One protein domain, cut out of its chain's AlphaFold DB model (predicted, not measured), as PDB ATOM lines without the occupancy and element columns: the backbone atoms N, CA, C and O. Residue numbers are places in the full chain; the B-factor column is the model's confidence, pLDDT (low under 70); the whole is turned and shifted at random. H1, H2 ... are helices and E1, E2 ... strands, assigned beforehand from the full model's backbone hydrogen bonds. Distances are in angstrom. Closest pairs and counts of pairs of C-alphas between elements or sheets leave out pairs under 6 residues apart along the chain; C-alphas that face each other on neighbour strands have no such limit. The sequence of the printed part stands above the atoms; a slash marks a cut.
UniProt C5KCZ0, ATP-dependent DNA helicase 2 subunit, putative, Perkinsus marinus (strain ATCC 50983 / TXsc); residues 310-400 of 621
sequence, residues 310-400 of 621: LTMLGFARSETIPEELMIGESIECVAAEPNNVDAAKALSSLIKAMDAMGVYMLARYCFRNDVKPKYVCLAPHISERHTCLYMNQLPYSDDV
ATOM      1  N   LEU A 310      -6.641  37.648  47.444       97.19
ATOM      2  CA  LEU A 310      -7.691  36.801  46.888       97.19
ATOM      3  C   LEU A 310      -8.029  37.333  45.492       97.19
ATOM      4  O   LEU A 310      -8.811  38.269  45.345       97.19
ATOM      5  N   THR A 311      -7.396  36.756  44.476       97.06
ATOM      6  CA  THR A 311      -7.478  37.247  43.094       97.06
ATOM      7  C   THR A 311      -8.219  36.235  42.236       97.06
ATOM      8  O   THR A 311      -7.836  35.064  42.196       97.06
ATOM      9  N   MET A 312      -9.280  36.677  41.565       97.00
ATOM     10  CA  MET A 312     -10.076  35.840  40.673       97.00
ATOM     11  C   MET A 312      -9.255  35.424  39.445       97.00
ATOM     12  O   MET A 312      -8.511  36.217  38.871       97.00
ATOM     13  N   LEU A 313      -9.384  34.152  39.074       97.00
ATOM     14  CA  LEU A 313      -8.780  33.547  37.888       97.00
ATOM     15  C   LEU A 313      -9.820  33.351  36.782       97.00
ATOM     16  O   LEU A 313      -9.520  33.558  35.610       97.00
ATOM     17  N   GLY A 314     -11.038  32.958  37.154       96.62
ATOM     18  CA  GLY A 314     -12.143  32.779  36.221       96.62
ATOM     19  C   GLY A 314     -13.389  32.213  36.892       96.62
ATOM     20  O   GLY A 314     -13.466  32.123  38.118       96.62
ATOM     21  N   PHE A 315     -14.347  31.798  36.070       97.25
ATOM     22  CA  PHE A 315     -15.536  31.063  36.492       97.25
ATOM     23  C   PHE A 315     -15.571  29.698  35.810       97.25
ATOM     24  O   PHE A 315     -15.153  29.567  34.660       97.25
ATOM     25  N   ALA A 316     -16.098  28.704  36.510       97.12
ATOM     26  CA  ALA A 316     -16.341  27.363  35.991       97.12
ATOM     27  C   ALA A 316     -17.747  26.915  36.399       97.12
ATOM     28  O   ALA A 316     -18.273  27.382  37.409       97.12
ATOM     29  N   ARG A 317     -18.373  26.026  35.620       97.31
ATOM     30  CA  ARG A 317     -19.682  25.463  35.985       97.31
ATOM     31  C   ARG A 317     -19.546  24.647  37.266       97.31
ATOM     32  O   ARG A 317     -18.574  23.902  37.395       97.31
ATOM     33  N   SER A 318     -20.505  24.759  38.177       94.19
ATOM     34  CA  SER A 318     -20.505  23.996  39.432       94.19
ATOM     35  C   SER A 318     -20.368  22.487  39.190       94.19
ATOM     36  O   SER A 318     -19.572  21.837  39.851       94.19
ATOM     37  N   GLU A 319     -21.030  21.966  38.154       94.50
ATOM     38  CA  GLU A 319     -20.976  20.561  37.714       94.50
ATOM     39  C   GLU A 319     -19.558  20.068  37.372       94.50
ATOM     40  O   GLU A 319     -19.258  18.888  37.511       94.50
ATOM     41  N   THR A 320     -18.669  20.961  36.925       93.69
ATOM     42  CA  THR A 320     -17.289  20.591  36.554       93.69
ATOM     43  C   THR A 320     -16.351  20.483  37.753       93.69
ATOM     44  O   THR A 320     -15.221  20.020  37.607       93.69
ATOM     45  N   ILE A 321     -16.798  20.928  38.929       92.81
ATOM     46  CA  ILE A 321     -16.034  20.917  40.177       92.81
ATOM     47  C   ILE A 321     -16.869  20.169  41.216       92.81
ATOM     48  O   ILE A 321     -17.502  20.804  42.069       92.81
ATOM     49  N   PRO A 322     -16.911  18.832  41.134       89.75
ATOM     50  CA  PRO A 322     -17.682  18.047  42.073       89.75
ATOM     51  C   PRO A 322     -16.999  18.071  43.454       89.75
ATOM     52  O   PRO A 322     -15.815  18.419  43.588       89.75
ATOM     53  N   GLU A 323     -17.769  17.806  44.508       86.94
ATOM     54  CA  GLU A 323     -17.333  18.038  45.892       86.94
ATOM     55  C   GLU A 323     -16.136  17.167  46.297       86.94
ATOM     56  O   GLU A 323     -15.341  17.573  47.143       86.94
ATOM     57  N   GLU A 324     -15.933  16.022  45.644       88.50
ATOM     58  CA  GLU A 324     -14.834  15.090  45.915       88.50
ATOM     59  C   GLU A 324     -13.473  15.660  45.502       88.50
ATOM     60  O   GLU A 324     -12.439  15.239  46.026       88.50
ATOM     61  N   LEU A 325     -13.452  16.638  44.588       88.94
ATOM     62  CA  LEU A 325     -12.229  17.363  44.257       88.94
ATOM     63  C   LEU A 325     -11.839  18.351  45.353       88.94
ATOM     64  O   LEU A 325     -10.685  18.764  45.401       88.94
ATOM     65  N   MET A 326     -12.759  18.780  46.216       90.50
ATOM     66  CA  MET A 326     -12.453  19.784  47.229       90.50
ATOM     67  C   MET A 326     -11.521  19.193  48.290       90.50
ATOM     68  O   MET A 326     -11.841  18.221  48.970       90.50
ATOM     69  N   ILE A 327     -10.355  19.812  48.464       90.25
ATOM     70  CA  ILE A 327      -9.357  19.409  49.456       90.25
ATOM     71  C   ILE A 327      -9.256  20.438  50.586       90.25
ATOM     72  O   ILE A 327      -9.746  21.564  50.507       90.25
ATOM     73  N   GLY A 328      -8.538  20.069  51.645       84.25
ATOM     74  CA  GLY A 328      -8.197  20.964  52.749       84.25
ATOM     75  C   GLY A 328      -8.930  20.651  54.052       84.25
ATOM     76  O   GLY A 328      -9.905  19.915  54.108       84.25
ATOM     77  N   GLU A 329      -8.407  21.200  55.150       83.94
ATOM     78  CA  GLU A 329      -8.870  20.881  56.511       83.94
ATOM     79  C   GLU A 329      -9.997  21.794  57.018       83.94
ATOM     80  O   GLU A 329     -10.555  21.562  58.096       83.94
ATOM     81  N   SER A 330     -10.275  22.885  56.303       88.06
ATOM     82  CA  SER A 330     -11.182  23.937  56.756       88.06
ATOM     83  C   SER A 330     -11.875  24.632  55.601       88.06
ATOM     84  O   SER A 330     -11.206  24.991  54.634       88.06
ATOM     85  N   ILE A 331     -13.157  24.934  55.788       92.62
ATOM     86  CA  ILE A 331     -13.948  25.776  54.888       92.62
ATOM     87  C   ILE A 331     -14.005  27.186  55.469       92.62
ATOM     88  O   ILE A 331     -14.209  27.367  56.678       92.62
ATOM     89  N   GLU A 332     -13.860  28.198  54.620       94.00
ATOM     90  CA  GLU A 332     -14.022  29.598  55.009       94.00
ATOM     91  C   GLU A 332     -15.266  30.221  54.361       94.00
ATOM     92  O   GLU A 332     -15.577  29.951  53.210       94.00
ATOM     93  N   CYS A 333     -15.987  31.073  55.091       94.94
ATOM     94  CA  CYS A 333     -17.051  31.919  54.545       94.94
ATOM     95  C   CYS A 333     -16.475  33.310  54.279       94.94
ATOM     96  O   CYS A 333     -15.928  33.964  55.173       94.94
ATOM     97  N   VAL A 334     -16.577  33.743  53.032       96.50
ATOM     98  CA  VAL A 334     -16.144  35.042  52.535       96.50
ATOM     99  C   VAL A 334     -17.354  35.961  52.510       96.50
ATOM    100  O   VAL A 334     -18.292  35.744  51.743       96.50
ATOM    101  N   ALA A 335     -17.330  36.984  53.357       95.56
ATOM    102  CA  ALA A 335     -18.386  37.982  53.450       95.56
ATOM    103  C   ALA A 335     -17.829  39.378  53.164       95.56
ATOM    104  O   ALA A 335     -16.628  39.622  53.299       95.56
ATOM    105  N   ALA A 336     -18.707  40.302  52.782       95.69
ATOM    106  CA  ALA A 336     -18.330  41.695  52.585       95.69
ATOM    107  C   ALA A 336     -17.806  42.304  53.891       95.69
ATOM    108  O   ALA A 336     -18.160  41.870  54.993       95.69
ATOM    109  N   GLU A 337     -16.953  43.317  53.765       95.12
ATOM    110  CA  GLU A 337     -16.494  44.088  54.913       95.12
ATOM    111  C   GLU A 337     -17.685  44.596  55.760       95.12
ATOM    112  O   GLU A 337     -18.600  45.236  55.227       95.12
ATOM    113  N   PRO A 338     -17.700  44.338  57.083       91.00
ATOM    114  CA  PRO A 338     -18.760  44.821  57.956       91.00
ATOM    115  C   PRO A 338     -18.894  46.345  57.905       91.00
ATOM    116  O   PRO A 338     -17.897  47.063  57.943       91.00
ATOM    117  N   ASN A 339     -20.136  46.835  57.897       91.38
ATOM    118  CA  ASN A 339     -20.504  48.255  57.784       91.38
ATOM    119  C   ASN A 339     -20.208  48.914  56.423       91.38
ATOM    120  O   ASN A 339     -20.451  50.110  56.274       91.38
ATOM    121  N   ASN A 340     -19.744  48.163  55.420       95.12
ATOM    122  CA  ASN A 340     -19.548  48.665  54.064       95.12
ATOM    123  C   ASN A 340     -20.733  48.267  53.165       95.12
ATOM    124  O   ASN A 340     -20.812  47.148  52.654       95.12
ATOM    125  N   VAL A 341     -21.686  49.189  52.997       95.31
ATOM    126  CA  VAL A 341     -22.938  48.941  52.254       95.31
ATOM    127  C   VAL A 341     -22.675  48.678  50.770       95.31
ATOM    128  O   VAL A 341     -23.337  47.828  50.173       95.31
ATOM    129  N   ASP A 342     -21.704  49.367  50.174       95.25
ATOM    130  CA  ASP A 342     -21.393  49.229  48.751       95.25
ATOM    131  C   ASP A 342     -20.703  47.894  48.462       95.25
ATOM    132  O   ASP A 342     -21.095  47.192  47.527       95.25
ATOM    133  N   ALA A 343     -19.762  47.477  49.318       95.31
ATOM    134  CA  ALA A 343     -19.154  46.150  49.233       95.31
ATOM    135  C   ALA A 343     -20.196  45.035  49.424       95.31
ATOM    136  O   ALA A 343     -20.186  44.051  48.684       95.31
ATOM    137  N   ALA A 344     -21.130  45.203  50.368       95.06
ATOM    138  CA  ALA A 344     -22.209  44.246  50.602       95.06
ATOM    139  C   ALA A 344     -23.140  44.110  49.387       95.06
ATOM    140  O   ALA A 344     -23.462  42.992  48.983       95.06
ATOM    141  N   LYS A 345     -23.528  45.230  48.762       94.88
ATOM    142  CA  LYS A 345     -24.322  45.223  47.525       94.88
ATOM    143  C   LYS A 345     -23.559  44.566  46.377       94.88
ATOM    144  O   LYS A 345     -24.111  43.692  45.718       94.88
ATOM    145  N   ALA A 346     -22.298  44.945  46.161       95.94
ATOM    146  CA  ALA A 346     -21.476  44.403  45.082       95.94
ATOM    147  C   ALA A 346     -21.290  42.884  45.216       95.94
ATOM    148  O   ALA A 346     -21.550  42.145  44.266       95.94
ATOM    149  N   LEU A 347     -20.914  42.411  46.410       96.38
ATOM    150  CA  LEU A 347     -20.735  40.985  46.673       96.38
ATOM    151  C   LEU A 347     -22.063  40.225  46.579       96.38
ATOM    152  O   LEU A 347     -22.109  39.159  45.973       96.38
ATOM    153  N   SER A 348     -23.156  40.767  47.126       95.50
ATOM    154  CA  SER A 348     -24.456  40.094  47.062       95.50
ATOM    155  C   SER A 348     -24.994  39.993  45.634       95.50
ATOM    156  O   SER A 348     -25.611  38.978  45.315       95.50
ATOM    157  N   SER A 349     -24.801  41.011  44.792       95.81
ATOM    158  CA  SER A 349     -25.193  40.958  43.380       95.81
ATOM    159  C   SER A 349     -24.376  39.919  42.616       95.81
ATOM    160  O   SER A 349     -24.938  39.156  41.836       95.81
ATOM    161  N   LEU A 350     -23.071  39.838  42.894       96.56
ATOM    162  CA  LEU A 350     -22.190  38.823  42.321       96.56
ATOM    163  C   LEU A 350     -22.612  37.404  42.731       96.56
ATOM    164  O   LEU A 350     -22.753  36.551  41.864       96.56
ATOM    165  N   ILE A 351     -22.866  37.160  44.022       97.31
ATOM    166  CA  ILE A 351     -23.300  35.845  44.531       97.31
ATOM    167  C   ILE A 351     -24.598  35.402  43.850       97.31
ATOM    168  O   ILE A 351     -24.684  34.271  43.386       97.31
ATOM    169  N   LYS A 352     -25.587  36.297  43.745       96.44
ATOM    170  CA  LYS A 352     -26.863  35.996  43.078       96.44
ATOM    171  C   LYS A 352     -26.686  35.693  41.589       96.44
ATOM    172  O   LYS A 352     -27.364  34.818  41.070       96.44
ATOM    173  N   ALA A 353     -25.782  36.398  40.906       97.06
ATOM    174  CA  ALA A 353     -25.474  36.122  39.505       97.06
ATOM    175  C   ALA A 353     -24.769  34.766  39.330       97.06
ATOM    176  O   ALA A 353     -25.104  34.022  38.416       97.06
ATOM    177  N   MET A 354     -23.828  34.429  40.218       97.31
ATOM    178  CA  MET A 354     -23.141  33.133  40.214       97.31
ATOM    179  C   MET A 354     -24.112  31.971  40.437       97.31
ATOM    180  O   MET A 354     -24.043  30.977  39.720       97.31
ATOM    181  N   ASP A 355     -25.029  32.130  41.392       97.00
ATOM    182  CA  ASP A 355     -26.079  31.159  41.704       97.00
ATOM    183  C   ASP A 355     -27.028  30.953  40.514       97.00
ATOM    184  O   ASP A 355     -27.190  29.835  40.033       97.00
ATOM    185  N   ALA A 356     -27.542  32.044  39.932       97.06
ATOM    186  CA  ALA A 356     -28.426  31.990  38.765       97.06
ATOM    187  C   ALA A 356     -27.773  31.361  37.521       97.06
ATOM    188  O   ALA A 356     -28.466  30.808  36.670       97.06
ATOM    189  N   MET A 357     -26.448  31.463  37.392       97.06
ATOM    190  CA  MET A 357     -25.691  30.880  36.281       97.06
ATOM    191  C   MET A 357     -25.147  29.476  36.580       97.06
ATOM    192  O   MET A 357     -24.574  28.865  35.678       97.06
ATOM    193  N   GLY A 358     -25.280  28.970  37.812       96.56
ATOM    194  CA  GLY A 358     -24.717  27.679  38.215       96.56
ATOM    195  C   GLY A 358     -23.189  27.630  38.096       96.56
ATOM    196  O   GLY A 358     -22.629  26.657  37.587       96.56
ATOM    197  N   VAL A 359     -22.494  28.702  38.495       97.50
ATOM    198  CA  VAL A 359     -21.029  28.804  38.379       97.50
ATOM    199  C   VAL A 359     -20.340  29.028  39.720       97.50
ATOM    200  O   VAL A 359     -20.826  29.747  40.593       97.50
ATOM    201  N   TYR A 360     -19.141  28.471  39.850       97.25
ATOM    202  CA  TYR A 360     -18.195  28.769  40.919       97.25
ATOM    203  C   TYR A 360     -17.100  29.700  40.411       97.25
ATOM    204  O   TYR A 360     -16.716  29.664  39.240       97.25
ATOM    205  N   MET A 361     -16.573  30.535  41.304       97.69
ATOM    206  CA  MET A 361     -15.431  31.391  40.993       97.69
ATOM    207  C   MET A 361     -14.138  30.689  41.399       97.69
ATOM    208  O   MET A 361     -13.988  30.255  42.536       97.69
ATOM    209  N   LEU A 362     -13.185  30.620  40.477       97.62
ATOM    210  CA  LEU A 362     -11.833  30.141  40.722       97.62
ATOM    211  C   LEU A 362     -10.952  31.315  41.134       97.62
ATOM    212  O   LEU A 362     -10.972  32.359  40.481       97.62
ATOM    213  N   ALA A 363     -10.161  31.155  42.191       97.38
ATOM    214  CA  ALA A 363      -9.289  32.213  42.684       97.38
ATOM    215  C   ALA A 363      -7.941  31.689  43.200       97.38
ATOM    216  O   ALA A 363      -7.811  30.549  43.651       97.38
ATOM    217  N   ARG A 364      -6.932  32.564  43.166       96.69
ATOM    218  CA  ARG A 364      -5.660  32.407  43.877       96.69
ATOM    219  C   ARG A 364      -5.779  33.054  45.251       96.69
ATOM    220  O   ARG A 364      -6.018  34.257  45.354       96.69
ATOM    221  N   TYR A 365      -5.538  32.277  46.298       95.88
ATOM    222  CA  TYR A 365      -5.676  32.700  47.687       95.88
ATOM    223  C   TYR A 365      -4.365  32.567  48.469       95.88
ATOM    224  O   TYR A 365      -3.742  31.507  48.501       95.88
ATOM    225  N   CYS A 366      -3.974  33.642  49.154       95.31
ATOM    226  CA  CYS A 366      -2.902  33.665  50.149       95.31
ATOM    227  C   CYS A 366      -3.401  34.414  51.389       95.31
ATOM    228  O   CYS A 366      -3.658  35.613  51.329       95.31
ATOM    229  N   PHE A 367      -3.520  33.738  52.537       92.06
ATOM    230  CA  PHE A 367      -4.096  34.363  53.740       92.06
ATOM    231  C   PHE A 367      -3.149  35.354  54.446       92.06
ATOM    232  O   PHE A 367      -3.604  36.237  55.181       92.06
ATOM    233  N   ARG A 368      -1.835  35.207  54.241       94.06
ATOM    234  CA  ARG A 368      -0.761  36.094  54.714       94.06
ATOM    235  C   ARG A 368       0.397  36.071  53.712       94.06
ATOM    236  O   ARG A 368       0.467  35.143  52.908       94.06
ATOM    237  N   ASN A 369       1.294  37.047  53.811       93.62
ATOM    238  CA  ASN A 369       2.508  37.077  52.999       93.62
ATOM    239  C   ASN A 369       3.393  35.855  53.302       93.62
ATOM    240  O   ASN A 369       3.382  35.329  54.421       93.62
ATOM    241  N   ASP A 370       4.132  35.408  52.293       91.56
ATOM    242  CA  ASP A 370       5.088  34.298  52.330       91.56
ATOM    243  C   ASP A 370       4.480  32.948  52.732       91.56
ATOM    244  O   ASP A 370       5.136  32.075  53.313       91.56
ATOM    245  N   VAL A 371       3.196  32.758  52.421       92.69
ATOM    246  CA  VAL A 371       2.520  31.462  52.507       92.69
ATOM    247  C   VAL A 371       2.304  30.886  51.127       92.69
ATOM    248  O   VAL A 371       1.927  31.599  50.202       92.69
ATOM    249  N   LYS A 372       2.483  29.568  51.016       91.69
ATOM    250  CA  LYS A 372       2.162  28.814  49.805       91.69
ATOM    251  C   LYS A 372       0.776  29.233  49.293       91.69
ATOM    252  O   LYS A 372      -0.194  29.058  50.039       91.69
ATOM    253  N   PRO A 373       0.685  29.799  48.075       93.81
ATOM    254  CA  PRO A 373      -0.600  30.102  47.471       93.81
ATOM    255  C   PRO A 373      -1.483  28.865  47.448       93.81
ATOM    256  O   PRO A 373      -0.987  27.745  47.539       93.81
ATOM    257  N   LYS A 374      -2.789  29.083  47.370       95.06
ATOM    258  CA  LYS A 374      -3.797  28.040  47.217       95.06
ATOM    259  C   LYS A 374      -4.670  28.376  46.024       95.06
ATOM    260  O   LYS A 374      -5.085  29.528  45.891       95.06
ATOM    261  N   TYR A 375      -4.974  27.384  45.200       95.25
ATOM    262  CA  TYR A 375      -6.131  27.471  44.321       95.25
ATOM    263  C   TYR A 375      -7.377  27.176  45.140       95.25
ATOM    264  O   TYR A 375      -7.391  26.240  45.941       95.25
ATOM    265  N   VAL A 376      -8.391  28.018  44.999       96.50
ATOM    266  CA  VAL A 376      -9.652  27.879  45.721       96.50
ATOM    267  C   VAL A 376     -10.827  28.040  44.769       96.50
ATOM    268  O   VAL A 376     -10.745  28.809  43.807       96.50
ATOM    269  N   CYS A 377     -11.920  27.341  45.057       96.69
ATOM    270  CA  CYS A 377     -13.228  27.643  44.497       96.69
ATOM    271  C   CYS A 377     -14.042  28.435  45.527       96.69
ATOM    272  O   CYS A 377     -13.951  28.197  46.731       96.69
ATOM    273  N   LEU A 378     -14.810  29.404  45.043       97.31
ATOM    274  CA  LEU A 378     -15.753  30.203  45.808       97.31
ATOM    275  C   LEU A 378     -17.157  29.833  45.324       97.31
ATOM    276  O   LEU A 378     -17.564  30.235  44.231       97.31
ATOM    277  N   ALA A 379     -17.869  29.050  46.131       96.25
ATOM    278  CA  ALA A 379     -19.228  28.606  45.857       96.25
ATOM    279  C   ALA A 379     -20.253  29.593  46.452       96.25
ATOM    280  O   ALA A 379     -20.094  29.997  47.611       96.25
ATOM    281  N   PRO A 380     -21.290  30.009  45.701       96.94
ATOM    282  CA  PRO A 380     -22.340  30.881  46.217       96.94
ATOM    283  C   PRO A 380     -23.147  30.180  47.313       96.94
ATOM    284  O   PRO A 380     -23.518  29.018  47.190       96.94
ATOM    285  N   HIS A 381     -23.429  30.900  48.400       94.88
ATOM    286  CA  HIS A 381     -24.340  30.450  49.443       94.88
ATOM    287  C   HIS A 381     -25.328  31.556  49.808       94.88
ATOM    288  O   HIS A 381     -24.944  32.647  50.250       94.88
ATOM    289  N   ILE A 382     -26.615  31.251  49.650       93.81
ATOM    290  CA  ILE A 382     -27.728  32.151  49.937       93.81
ATOM    291  C   ILE A 382     -28.566  31.520  51.049       93.81
ATOM    292  O   ILE A 382     -29.018  30.388  50.937       93.81
ATOM    293  N   SER A 383     -28.757  32.260  52.139       89.56
ATOM    294  CA  SER A 383     -29.630  31.877  53.249       89.56
ATOM    295  C   SER A 383     -30.531  33.049  53.631       89.56
ATOM    296  O   SER A 383     -30.230  34.195  53.296       89.56
ATOM    297  N   GLU A 384     -31.585  32.790  54.405       85.44
ATOM    298  CA  GLU A 384     -32.493  33.835  54.904       85.44
ATOM    299  C   GLU A 384     -31.771  34.928  55.706       85.44
ATOM    300  O   GLU A 384     -32.157  36.094  55.683       85.44
ATOM    301  N   ARG A 385     -30.702  34.556  56.423       82.50
ATOM    302  CA  ARG A 385     -29.984  35.460  57.335       82.50
ATOM    303  C   ARG A 385     -28.836  36.207  56.672       82.50
ATOM    304  O   ARG A 385     -28.479  37.291  57.126       82.50
ATOM    305  N   HIS A 386     -28.192  35.603  55.676       85.50
ATOM    306  CA  HIS A 386     -26.984  36.151  55.063       85.50
ATOM    307  C   HIS A 386     -26.670  35.515  53.706       85.50
ATOM    308  O   HIS A 386     -27.058  34.379  53.422       85.50
ATOM    309  N   THR A 387     -25.890  36.239  52.907       91.38
ATOM    310  CA  THR A 387     -25.270  35.761  51.670       91.38
ATOM    311  C   THR A 387     -23.750  35.775  51.829       91.38
ATOM    312  O   THR A 387     -23.179  36.753  52.318       91.38
ATOM    313  N   CYS A 388     -23.077  34.681  51.470       95.38
ATOM    314  CA  CYS A 388     -21.613  34.619  51.463       95.38
ATOM    315  C   CYS A 388     -21.094  33.651  50.394       95.38
ATOM    316  O   CYS A 388     -21.875  32.953  49.751       95.38
ATOM    317  N   LEU A 389     -19.778  33.635  50.180       97.12
ATOM    318  CA  LEU A 389     -19.120  32.618  49.356       97.12
ATOM    319  C   LEU A 389     -18.435  31.597  50.267       97.12
ATOM    320  O   LEU A 389     -17.706  31.984  51.181       97.12
ATOM    321  N   TYR A 390     -18.633  30.307  50.018       96.25
ATOM    322  CA  TYR A 390     -17.841  29.254  50.648       96.25
ATOM    323  C   TYR A 390     -16.566  29.021  49.852       96.25
ATOM    324  O   TYR A 390     -16.610  28.702  48.670       96.25
ATOM    325  N   MET A 391     -15.433  29.218  50.514       96.69
ATOM    326  CA  MET A 391     -14.107  29.039  49.953       96.69
ATOM    327  C   MET A 391     -13.595  27.642  50.295       96.69
ATOM    328  O   MET A 391     -13.383  27.331  51.470       96.69
ATOM    329  N   ASN A 392     -13.390  26.831  49.260       95.38
ATOM    330  CA  ASN A 392     -12.832  25.484  49.340       95.38
ATOM    331  C   ASN A 392     -11.510  25.431  48.579       95.38
ATOM    332  O   ASN A 392     -11.384  26.037  47.516       95.38
ATOM    333  N   GLN A 393     -10.511  24.723  49.108       95.38
ATOM    334  CA  GLN A 393      -9.239  24.559  48.408       95.38
ATOM    335  C   GLN A 393      -9.383  23.505  47.302       95.38
ATOM    336  O   GLN A 393     -10.019  22.473  47.488       95.38
ATOM    337  N   LEU A 394      -8.770  23.777  46.155       95.06
ATOM    338  CA  LEU A 394      -8.685  22.864  45.023       95.06
ATOM    339  C   LEU A 394      -7.312  22.171  44.985       95.06
ATOM    340  O   LEU A 394      -6.331  22.740  45.486       95.06
ATOM    341  N   PRO A 395      -7.238  20.958  44.414       94.31
ATOM    342  CA  PRO A 395      -6.019  20.177  44.322       94.31
ATOM    343  C   PRO A 395      -5.085  20.753  43.261       94.31
ATOM    344  O   PRO A 395      -5.517  21.355  42.273       94.31
ATOM    345  N   TYR A 396      -3.789  20.560  43.470       92.62
ATOM    346  CA  TYR A 396      -2.779  20.722  42.432       92.62
ATOM    347  C   TYR A 396      -2.743  19.496  41.523       92.62
ATOM    348  O   TYR A 396      -3.243  18.433  41.885       92.62
ATOM    349  N   SER A 397      -2.084  19.616  40.367       91.31
ATOM    350  CA  SER A 397      -1.804  18.470  39.490       91.31
ATOM    351  C   SER A 397      -1.184  17.299  40.253       91.31
ATOM    352  O   SER A 397      -1.571  16.158  40.044       91.31
ATOM    353  N   ASP A 398      -0.274  17.602  41.178       90.12
ATOM    354  CA  ASP A 398       0.489  16.613  41.941       90.12
ATOM    355  C   ASP A 398      -0.340  15.952  43.057       90.12
ATOM    356  O   ASP A 398       0.047  14.910  43.585       90.12
ATOM    357  N   ASP A 399      -1.475  16.555  43.434       90.12
ATOM    358  CA  ASP A 399      -2.408  15.986  44.413       90.12
ATOM    359  C   ASP A 399      -3.345  14.952  43.761       90.12
ATOM    360  O   ASP A 399      -3.880  14.077  44.449       90.12
ATOM    361  N   VAL A 400      -3.548  15.038  42.440       87.25
ATOM    362  CA  VAL A 400      -4.423  14.136  41.687       87.25
ATOM    363  C   VAL A 400      -3.713  12.807  41.462       87.25
ATOM    364  O   VAL A 400      -2.647  12.735  40.855       87.25
TER     365      VAL A 400
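AT A GLANCE: This is residues 310 to 400 of the 621 residues of the protein "ATP-dependent DNA helicase 2 subunit, putative" of Perkinsus marinus (strain ATCC 50983 / TXsc) (UniProt C5KCZ0). What does the domain look like? A strongly twisted sheet of five antiparallel strands forms a wall, and one helix, H1, packs slantwise over one face of it in two layers. What is it built of? The printed part has 91 residues with one named helix and five named strands, E1 E2 H1 E3 E4 E5 along the chain; the sheet's order is E1 E3 E4 E5 E2, and the class is mixed. How large is it? It is compact, with a radius of gyration of the C-alphas of 13.5 A and spans of 41 by 32 by 22 A.

IN THESE COORDINATES: Where does it begin? E1, residues 310 to 317, spans 19.8 A from C-alpha 310 at (-7.691, 36.801, 46.888) and bends by 62 degrees at residue 313. E2, residues 327 to 336, spans 24.2 A and bends by 74 degrees at residue 330. What follows? H1, residues 341 to 357, spans 24.3 A; E3, residues 359 to 366, 22.2 A; E4, residues 374 to 382, 24.4 A. E5, residues 387 to 393, spans 19.8 A and ends with C-alpha 393 at (-9.239, 24.559, 48.408).

HOW THE PARTS SIT: Which strands pair? Edge strand E1 is antiparallel to E3, with N 313 and O 362 2.8 A apart. E3 E4 E5 form a meander, each strand the antiparallel neighbour of the one before, in two hairpins, with N 363 and O 376 at 2.9 A and N 379 and O 390 at 2.9 A. Edge strand E2 is antiparallel to E5, with N 334 and O 389 at 2.8 A. Where is H1? It is on the sheet at a height of 8.1 A, over E4, E2 and, only just, with 3 C-alphas, E5; its closest C-alphas with E4 are Ile 351 and Pro 380, 5.3 A. Every O i to N i+4 pair in H1 is within hydrogen-bond range.

THE WHOLE: How far does it reach? The two C-alphas farthest apart, of Val 341 and Asp 398, are 41.2 A apart. Is anything missing or uncertain? The printed part has no cut and no long link, and no printed residue is under 70 in pLDDT.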